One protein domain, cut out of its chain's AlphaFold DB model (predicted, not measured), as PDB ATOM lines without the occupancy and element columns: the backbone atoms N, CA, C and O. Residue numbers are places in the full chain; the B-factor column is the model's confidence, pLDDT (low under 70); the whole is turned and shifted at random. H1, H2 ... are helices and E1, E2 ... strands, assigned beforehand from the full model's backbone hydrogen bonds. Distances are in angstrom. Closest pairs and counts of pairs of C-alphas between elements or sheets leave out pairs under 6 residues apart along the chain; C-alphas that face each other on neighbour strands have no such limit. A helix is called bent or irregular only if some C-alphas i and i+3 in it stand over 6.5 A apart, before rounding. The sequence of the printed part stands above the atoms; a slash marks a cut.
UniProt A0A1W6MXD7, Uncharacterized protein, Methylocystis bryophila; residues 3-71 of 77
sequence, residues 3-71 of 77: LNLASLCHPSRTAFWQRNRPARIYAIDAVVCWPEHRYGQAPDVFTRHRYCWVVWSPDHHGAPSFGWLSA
ATOM      1  N   LEU A   3     124.553 151.141 150.711       92.88
ATOM      2  CA  LEU A   3     124.235 150.400 151.932       92.88
ATOM      3  C   LEU A   3     123.105 149.410 151.701       92.88
ATOM      4  O   LEU A   3     122.189 149.679 150.931       92.88
ATOM      5  N   ASN A   4     123.126 148.287 152.420       91.75
ATOM      6  CA  ASN A   4     121.982 147.381 152.461       91.75
ATOM      7  C   ASN A   4     120.794 148.097 153.125       91.75
ATOM      8  O   ASN A   4     120.941 148.633 154.224       91.75
ATOM      9  N   LEU A   5     119.628 148.081 152.484       92.19
ATOM     10  CA  LEU A   5     118.402 148.741 152.929       92.19
ATOM     11  C   LEU A   5     117.994 148.298 154.343       92.19
ATOM     12  O   LEU A   5     117.557 149.122 155.144       92.19
ATOM     13  N   ALA A   6     118.242 147.032 154.702       91.19
ATOM     14  CA  ALA A   6     117.994 146.514 156.049       91.19
ATOM     15  C   ALA A   6     118.794 147.256 157.139       91.19
ATOM     16  O   ALA A   6     118.397 147.283 158.301       91.19
ATOM     17  N   SER A   7     119.903 147.911 156.775       90.56
ATOM     18  CA  SER A   7     120.702 148.717 157.703       90.56
ATOM     19  C   SER A   7     119.994 149.985 158.180       90.56
ATOM     20  O   SER A   7     120.361 150.504 159.237       90.56
ATOM     21  N   LEU A   8     119.021 150.500 157.419       91.50
ATOM     22  CA  LEU A   8     118.240 151.681 157.806       91.50
ATOM     23  C   LEU A   8     117.351 151.384 159.019       91.50
ATOM     24  O   LEU A   8     117.194 152.235 159.888       91.50
ATOM     25  N   CYS A   9     116.843 150.153 159.108       90.19
ATOM     26  CA  CYS A   9     115.955 149.699 160.179       90.19
ATOM     27  C   CYS A   9     116.669 148.835 161.231       90.19
ATOM     28  O   CYS A   9     116.014 148.216 162.066       90.19
ATOM     29  N   HIS A  10     118.002 148.748 161.196       93.06
ATOM     30  CA  HIS A  10     118.734 147.917 162.146       93.06
ATOM     31  C   HIS A  10     118.760 148.585 163.534       93.06
ATOM     32  O   HIS A  10     119.295 149.694 163.646       93.06
ATOM     33  N   PRO A  11     118.285 147.926 164.611       92.94
ATOM     34  CA  PRO A  11     118.132 148.554 165.927       92.94
ATOM     35  C   PRO A  11     119.416 149.205 166.450       92.94
ATOM     36  O   PRO A  11     119.386 150.352 166.896       92.94
ATOM     37  N   SER A  12     120.563 148.532 166.297       94.81
ATOM     38  CA  SER A  12     121.861 149.063 166.747       94.81
ATOM     39  C   SER A  12     122.346 150.290 165.964       94.81
ATOM     40  O   SER A  12     123.234 151.001 166.430       94.81
ATOM     41  N   ARG A  13     121.775 150.563 164.783       92.44
ATOM     42  CA  ARG A  13     122.145 151.705 163.932       92.44
ATOM     43  C   ARG A  13     121.213 152.900 164.104       92.44
ATOM     44  O   ARG A  13     121.562 153.989 163.663       92.44
ATOM     45  N   THR A  14     120.086 152.744 164.797       93.06
ATOM     46  CA  THR A  14     119.108 153.824 165.021       93.06
ATOM     47  C   THR A  14     119.760 155.079 165.604       93.06
ATOM     48  O   THR A  14     119.613 156.170 165.057       93.06
ATOM     49  N   ALA A  15     120.570 154.924 166.657       94.19
ATOM     50  CA  ALA A  15     121.269 156.045 167.284       94.19
ATOM     51  C   ALA A  15     122.294 156.708 166.345       94.19
ATOM     52  O   ALA A  15     122.512 157.917 166.404       94.19
ATOM     53  N   PHE A  16     122.932 155.932 165.462       94.06
ATOM     54  CA  PHE A  16     123.830 156.480 164.448       94.06
ATOM     55  C   PHE A  16     123.060 157.336 163.437       94.06
ATOM     56  O   PHE A  16     123.474 158.464 163.186       94.06
ATOM     57  N   TRP A  17     121.933 156.842 162.921       92.62
ATOM     58  CA  TRP A  17     121.100 157.550 161.944       92.62
ATOM     59  C   TRP A  17     120.479 158.832 162.500       92.62
ATOM     60  O   TRP A  17     120.401 159.838 161.798       92.62
ATOM     61  N   GLN A  18     120.076 158.820 163.772       90.75
ATOM     62  CA  GLN A  18     119.523 160.000 164.437       90.75
ATOM     63  C   GLN A  18     120.562 161.108 164.634       90.75
ATOM     64  O   GLN A  18     120.215 162.283 164.486       90.75
ATOM     65  N   ARG A  19     121.811 160.737 164.958       92.12
ATOM     66  CA  ARG A  19     122.928 161.676 165.151       92.12
ATOM     67  C   ARG A  19     123.526 162.158 163.831       92.12
ATOM     68  O   ARG A  19     123.817 163.337 163.696       92.12
ATOM     69  N   ASN A  20     123.678 161.262 162.859       92.06
ATOM     70  CA  ASN A  20     124.316 161.524 161.568       92.06
ATOM     71  C   ASN A  20     123.270 161.460 160.453       92.06
ATOM     72  O   ASN A  20     123.297 160.560 159.604       92.06
ATOM     73  N   ARG A  21     122.302 162.382 160.492       92.56
ATOM     74  CA  ARG A  21     121.191 162.374 159.536       92.56
ATOM     75  C   ARG A  21     121.716 162.591 158.116       92.56
ATOM     76  O   ARG A  21     122.450 163.551 157.886       92.56
ATOM     77  N   PRO A  22     121.356 161.724 157.162       95.56
ATOM     78  CA  PRO A  22     121.712 161.949 155.775       95.56
ATOM     79  C   PRO A  22     120.891 163.097 155.185       95.56
ATOM     80  O   PRO A  22     119.792 163.401 155.645       95.56
ATOM     81  N   ALA A  23     121.418 163.691 154.122       97.19
ATOM     82  CA  ALA A  23     120.693 164.643 153.297       97.19
ATOM     83  C   ALA A  23     119.659 163.933 152.419       97.19
ATOM     84  O   ALA A  23     118.501 164.344 152.339       97.19
ATOM     85  N   ARG A  24     120.076 162.835 151.771       96.44
ATOM     86  CA  ARG A  24     119.230 162.072 150.848       96.44
ATOM     87  C   ARG A  24     119.442 160.575 150.989       96.44
ATOM     88  O   ARG A  24     120.565 160.116 151.209       96.44
ATOM     89  N   ILE A  25     118.363 159.827 150.804       96.81
ATOM     90  CA  ILE A  25     118.367 158.371 150.693       96.81
ATOM     91  C   ILE A  25     117.681 158.014 149.378       96.81
ATOM     92  O   ILE A  25     116.536 158.398 149.152       96.81
ATOM     93  N   TYR A  26     118.371 157.268 148.526       96.62
ATOM     94  CA  TYR A  26     117.805 156.737 147.294       96.62
ATOM     95  C   TYR A  26     117.687 155.225 147.397       96.62
ATOM     96  O   TYR A  26     118.702 154.558 147.589       96.62
ATOM     97  N   ALA A  27     116.487 154.669 147.266       94.75
ATOM     98  CA  ALA A  27     116.351 153.238 147.015       94.75
ATOM     99  C   ALA A  27     116.759 152.941 145.568       94.75
ATOM    100  O   ALA A  27     116.362 153.670 144.658       94.75
ATOM    101  N   ILE A  28     117.574 151.902 145.377       92.81
ATOM    102  CA  ILE A  28     118.126 151.549 144.067       92.81
ATOM    103  C   ILE A  28     117.664 150.147 143.688       92.81
ATOM    104  O   ILE A  28     117.795 149.212 144.488       92.81
ATOM    105  N   ASP A  29     117.134 149.998 142.480       89.81
ATOM    106  CA  ASP A  29     116.836 148.690 141.899       89.81
ATOM    107  C   ASP A  29     118.070 148.058 141.235       89.81
ATOM    108  O   ASP A  29     119.125 148.676 141.153       89.81
ATOM    109  N   ALA A  30     117.951 146.793 140.817       85.38
ATOM    110  CA  ALA A  30     118.910 146.081 139.960       85.38
ATOM    111  C   ALA A  30     120.402 146.088 140.385       85.38
ATOM    112  O   ALA A  30     121.265 145.654 139.623       85.38
ATOM    113  N   VAL A  31     120.726 146.508 141.612       85.81
ATOM    114  CA  VAL A  31     122.087 146.492 142.161       85.81
ATOM    115  C   VAL A  31     122.355 145.176 142.880       85.81
ATOM    116  O   VAL A  31     121.640 144.797 143.810       85.81
ATOM    117  N   VAL A  32     123.454 144.524 142.504       83.62
ATOM    118  CA  VAL A  32     123.996 143.360 143.207       83.62
ATOM    119  C   VAL A  32     125.453 143.626 143.564       83.62
ATOM    120  O   VAL A  32     126.259 143.973 142.703       83.62
ATOM    121  N   CYS A  33     125.790 143.473 144.845       76.31
ATOM    122  CA  CYS A  33     127.158 143.635 145.321       76.31
ATOM    123  C   CYS A  33     127.900 142.303 145.196       76.31
ATOM    124  O   CYS A  33     127.482 141.303 145.782       76.31
ATOM    125  N   TRP A  34     128.999 142.308 144.448       75.00
ATOM    126  CA  TRP A  34     129.866 141.149 144.291       75.00
ATOM    127  C   TRP A  34     131.021 141.214 145.291       75.00
ATOM    128  O   TRP A  34     131.706 142.235 145.345       75.00
ATOM    129  N   PRO A  35     131.251 140.159 146.090       65.31
ATOM    130  CA  PRO A  35     132.364 140.131 147.039       65.31
ATOM    131  C   PRO A  35     133.735 139.947 146.361       65.31
ATOM    132  O   PRO A  35     134.758 140.211 146.981       65.31
ATOM    133  N   GLU A  36     133.771 139.523 145.096       69.81
ATOM    134  CA  GLU A  36     134.991 139.277 144.320       69.81
ATOM    135  C   GLU A  36     134.845 139.848 142.902       69.81
ATOM    136  O   GLU A  36     133.730 140.058 142.431       69.81
ATOM    137  N   HIS A  37     135.956 140.017 142.172       66.56
ATOM    138  CA  HIS A  37     135.983 140.409 140.748       66.56
ATOM    139  C   HIS A  37     135.437 139.315 139.803       66.56
ATOM    140  O   HIS A  37     135.898 139.160 138.670       66.56
ATOM    141  N   ARG A  38     134.484 138.501 140.265       63.78
ATOM    142  CA  ARG A  38     133.819 137.478 139.466       63.78
ATOM    143  C   ARG A  38     132.562 138.078 138.866       63.78
ATOM    144  O   ARG A  38     131.590 138.344 139.561       63.78
ATOM    145  N   TYR A  39     132.598 138.264 137.557       66.50
ATOM    146  CA  TYR A  39     131.450 138.688 136.775       66.50
ATOM    147  C   TYR A  39     130.765 137.433 136.211       66.50
ATOM    148  O   TYR A  39     131.394 136.641 135.514       66.50
ATOM    149  N   GLY A  40     129.499 137.211 136.575       73.75
ATOM    150  CA  GLY A  40     128.714 136.022 136.221       73.75
ATOM    151  C   GLY A  40     127.277 136.118 136.746       73.75
ATOM    152  O   GLY A  40     126.806 137.215 137.042       73.75
ATOM    153  N   GLN A  41     126.567 134.994 136.886       72.44
ATOM    154  CA  GLN A  41     125.274 134.989 137.580       72.44
ATOM    155  C   GLN A  41     125.496 135.129 139.088       72.44
ATOM    156  O   GLN A  41     126.188 134.311 139.695       72.44
ATOM    157  N   ALA A  42     124.902 136.159 139.688       71.75
ATOM    158  CA  ALA A  42     125.005 136.400 141.120       71.75
ATOM    159  C   ALA A  42     124.441 135.232 141.932       71.75
ATOM    160  O   ALA A  42     123.317 134.809 141.654       71.75
ATOM    161  N   PRO A  43     125.170 134.737 142.953       79.88
ATOM    162  CA  PRO A  43     124.603 133.793 143.900       79.88
ATOM    163  C   PRO A  43     123.316 134.354 144.512       79.88
ATOM    164  O   PRO A  43     123.260 135.533 144.877       79.88
ATOM    165  N   ASP A  44     122.308 133.498 144.683       80.19
ATOM    166  CA  ASP A  44     120.972 133.871 145.168       80.19
ATOM    167  C   ASP A  44     120.980 134.665 146.478       80.19
ATOM    168  O   ASP A  44     120.113 135.501 146.725       80.19
ATOM    169  N   VAL A  45     121.963 134.423 147.345       80.00
ATOM    170  CA  VAL A  45     122.097 135.169 148.600       80.00
ATOM    171  C   VAL A  45     122.335 136.664 148.352       80.00
ATOM    172  O   VAL A  45     121.751 137.496 149.045       80.00
ATOM    173  N   PHE A  46     123.103 137.022 147.318       78.62
ATOM    174  CA  PHE A  46     123.437 138.412 147.002       78.62
ATOM    175  C   PHE A  46     122.332 139.125 146.219       78.62
ATOM    176  O   PHE A  46     122.177 140.338 146.369       78.62
ATOM    177  N   THR A  47     121.524 138.394 145.443       80.88
ATOM    178  CA  THR A  47     120.376 138.952 144.700       80.88
ATOM    179  C   THR A  47     119.174 139.256 145.595       80.88
ATOM    180  O   THR A  47     118.300 140.042 145.221       80.88
ATOM    181  N   ARG A  48     119.121 138.674 146.799       84.81
ATOM    182  CA  ARG A  48     118.088 138.963 147.811       84.81
ATOM    183  C   ARG A  48     118.320 140.275 148.544       84.81
ATOM    184  O   ARG A  48     117.373 140.847 149.082       84.81
ATOM    185  N   HIS A  49     119.557 140.761 148.588       88.00
ATOM    186  CA  HIS A  49     119.836 142.044 149.210       88.00
ATOM    187  C   HIS A  49     119.202 143.182 148.400       88.00
ATOM    188  O   HIS A  49     119.091 143.139 147.175       88.00
ATOM    189  N   ARG A  50     118.735 144.201 149.116       90.62
ATOM    190  CA  ARG A  50     118.242 145.454 148.542       90.62
ATOM    191  C   ARG A  50     119.157 146.553 149.029       90.62
ATOM    192  O   ARG A  50     119.557 146.527 150.192       90.62
ATOM    193  N   TYR A  51     119.503 147.483 148.154       92.62
ATOM    194  CA  TYR A  51     120.472 148.524 148.460       92.62
ATOM    195  C   TYR A  51     119.849 149.913 148.357       92.62
ATOM    196  O   TYR A  51     118.840 150.133 147.688       92.62
ATOM    197  N   CYS A  52     120.470 150.856 149.052       94.94
ATOM    198  CA  CYS A  52     120.181 152.272 148.957       94.94
ATOM    199  C   CYS A  52     121.480 153.068 148.836       94.94
ATOM    200  O   CYS A  52     122.519 152.677 149.379       94.94
ATOM    201  N   TRP A  53     121.419 154.195 148.135       95.31
ATOM    202  CA  TRP A  53     122.484 155.182 148.127       95.31
ATOM    203  C   TRP A  53     122.170 156.263 149.149       95.31
ATOM    204  O   TRP A  53     121.157 156.953 149.052       95.31
ATOM    205  N   VAL A  54     123.054 156.421 150.125       96.38
ATOM    206  CA  VAL A  54     122.910 157.416 151.185       96.38
ATOM    207  C   VAL A  54     123.914 158.540 150.974       96.38
ATOM    208  O   VAL A  54     125.112 158.290 150.793       96.38
ATOM    209  N   VAL A  55     123.422 159.775 150.991       95.94
ATOM    210  CA  VAL A  55     124.215 160.994 150.812       95.94
ATOM    211  C   VAL A  55     124.197 161.787 152.107       95.94
ATOM    212  O   VAL A  55     123.127 162.142 152.596       95.94
ATOM    213  N   TRP A  56     125.378 162.105 152.629       95.06
ATOM    214  CA  TRP A  56     125.557 163.089 153.696       95.06
ATOM    215  C   TRP A  56     126.112 164.375 153.102       95.06
ATOM    216  O   TRP A  56     126.873 164.335 152.137       95.06
ATOM    217  N   SER A  57     125.720 165.501 153.685       92.88
ATOM    218  CA  SER A  57     126.248 166.820 153.355       92.88
ATOM    219  C   SER A  57     126.491 167.571 154.664       92.88
ATOM    220  O   SER A  57     125.611 167.500 155.527       92.88
ATOM    221  N   PRO A  58     127.628 168.271 154.829       87.81
ATOM    222  CA  PRO A  58     127.898 169.074 156.023       87.81
ATOM    223  C   PRO A  58     126.825 170.141 156.275       87.81
ATOM    224  O   PRO A  58     126.466 170.386 157.421       87.81
ATOM    225  N   ASP A  59     126.271 170.705 155.200       87.75
ATOM    226  CA  ASP A  59     125.332 171.833 155.251       87.75
ATOM    227  C   ASP A  59     123.861 171.395 155.339       87.75
ATOM    228  O   ASP A  59     122.944 172.218 155.301       87.75
ATOM    229  N   HIS A  60     123.594 170.083 155.397       89.88
ATOM    230  CA  HIS A  60     122.218 169.598 155.454       89.88
ATOM    231  C   HIS A  60     121.661 169.684 156.869       89.88
ATOM    232  O   HIS A  60     122.027 168.912 157.757       89.88
ATOM    233  N   HIS A  61     120.681 170.564 157.042       86.12
ATOM    234  CA  HIS A  61     119.903 170.682 158.263       86.12
ATOM    235  C   HIS A  61     118.464 170.232 158.000       86.12
ATOM    236  O   HIS A  61     117.765 170.807 157.172       86.12
ATOM    237  N   GLY A  62     118.001 169.210 158.726       88.25
ATOM    238  CA  GLY A  62     116.594 168.805 158.718       88.25
ATOM    239  C   GLY A  62     116.354 167.326 158.436       88.25
ATOM    240  O   GLY A  62     117.205 166.472 158.696       88.25
ATOM    241  N   ALA A  63     115.140 167.023 157.974       91.75
ATOM    242  CA  ALA A  63     114.737 165.665 157.631       91.75
ATOM    243  C   ALA A  63     115.414 165.209 156.322       91.75
ATOM    244  O   ALA A  63     115.587 166.022 155.411       91.75
ATOM    245  N   PRO A  64     115.805 163.930 156.209       93.75
ATOM    246  CA  PRO A  64     116.289 163.377 154.949       93.75
ATOM    247  C   PRO A  64     115.170 163.351 153.903       93.75
ATOM    248  O   PRO A  64     114.034 162.993 154.218       93.75
ATOM    249  N   SER A  65     115.498 163.648 152.646       95.94
ATOM    250  CA  SER A  65     114.596 163.357 151.523       95.94
ATOM    251  C   SER A  65     114.775 161.914 151.046       95.94
ATOM    252  O   SER A  65     115.900 161.404 151.033       95.94
ATOM    253  N   PHE A  66     113.695 161.292 150.578       96.25
ATOM    254  CA  PHE A  66     113.718 159.950 149.997       96.25
ATOM    255  C   PHE A  66     113.383 159.984 148.502       96.25
ATOM    256  O   PHE A  66     112.494 160.725 148.086       96.25
ATOM    257  N   GLY A  67     114.085 159.182 147.702       95.75
ATOM    258  CA  GLY A  67     113.851 159.057 146.262       95.75
ATOM    259  C   GLY A  67     114.199 157.671 145.719       95.75
ATOM    260  O   GLY A  67     114.625 156.785 146.459       95.75
ATOM    261  N   TRP A  68     114.039 157.504 144.408       94.62
ATOM    262  CA  TRP A  68     114.289 156.254 143.687       94.62
ATOM    263  C   TRP A  68     115.356 156.465 142.610       94.62
ATOM    264  O   TRP A  68     115.390 157.526 141.986       94.62
ATOM    265  N   LEU A  69     116.214 155.469 142.398       92.00
ATOM    266  CA  LEU A  69     117.188 155.418 141.306       92.00
ATOM    267  C   LEU A  69     117.093 154.062 140.598       92.00
ATOM    268  O   LEU A  69     117.056 153.028 141.262       92.00
ATOM    269  N   SER A  70     117.094 154.085 139.265       88.44
ATOM    270  CA  SER A  70     117.207 152.879 138.440       88.44
ATOM    271  C   SER A  70     118.677 152.624 138.115       88.44
ATOM    272  O   SER A  70     119.378 153.538 137.672       88.44
ATOM    273  N   ALA A  71     119.149 151.398 138.336       83.50
ATOM    274  CA  ALA A  71     120.432 150.927 137.807       83.50
ATOM    275  C   ALA A  71     120.255 150.060 136.548       83.50
ATOM    276  O   ALA A  71     121.245 149.715 135.899       83.50
TER     277      ALA A  71
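What this domain is: This is residues 3 to 71 of the 77 residues of an uncharacterized protein of Methylocystis bryophila (UniProt A0A1W6MXD7). A small sheet of three strands, E2, E1 and E3, has no helix over either face; the helix H1 lies off to one side of it, and a long loop, residues 29 to 43, that leads into the short helix H2 reaches away at one end. Neither helix covers the sheet; residues 10 to 15, of which 11 to 15 belong to H1, and residues 36 to 41 of the loop stick out, while residues 3 to 4 pair with residues 51 to 52 of E2. The printed part has 69 residues, with the order H1, E1, H2, E2, E3 along the chain, and the sheet runs E2, E1, E3 and is mixed. The class is mixed, helices and strands, though only 28 residues, under half, are in named elements. The whole is loose, with a radius of gyration of the C-alphas of 14.1 A, and elongated, spanning 42 by 26 by 18 A.

Where its parts are: Start at Leu 3, then find C-alpha 11 at (118.132, 148.554, 165.927), where H1, residues 11 to 19, begins; it runs 14.0 A. H1 is irregular: C-alphas 12 and 15 are 7.0 A apart. Next, E1, residues 24 to 28, starts from C-alpha 24 at (119.230, 162.072, 150.848) and is 12.6 A long. H2 is residues 44 to 47, 5.1 A. E2, residues 51 to 55, and E3, residues 65 to 69, are each 13.2 A long, and E3 ends at C-alpha 69 at (117.188, 155.418, 141.306).

How they stand to each other: Begin with E1, the inner strand. It is parallel to E3, at 27 degrees between directions; look for N 25 and O 65, 2.9 A apart and within hydrogen-bond range. E1 is antiparallel to E2, at 158 degrees; N 53 and O 26 are 2.8 A apart, within hydrogen-bond range, and the C-alphas of 52 and 27 face each other at 4.4 A. The edge strands E2 and E3 are apart. Neither H1 nor H2 is on the sheet, and H1 and H2 are apart. In H1, 3 of 5 pairs of O i and N i+4 are within hydrogen-bond range; H2 is too short for such a pair.

The domain as a whole: The C-alphas of Gly 40 and His 61, the two farthest apart, are 42.0 A apart. The printed part has no cut. The link from E1 to H2, 15 residues, is long, that from E2 to E3 is short, and those from H1 to E1 and from H2 to E2 are tight. The mean pLDDT of the printed part is 88.0; look at residues 35 to 39 for the values under 70.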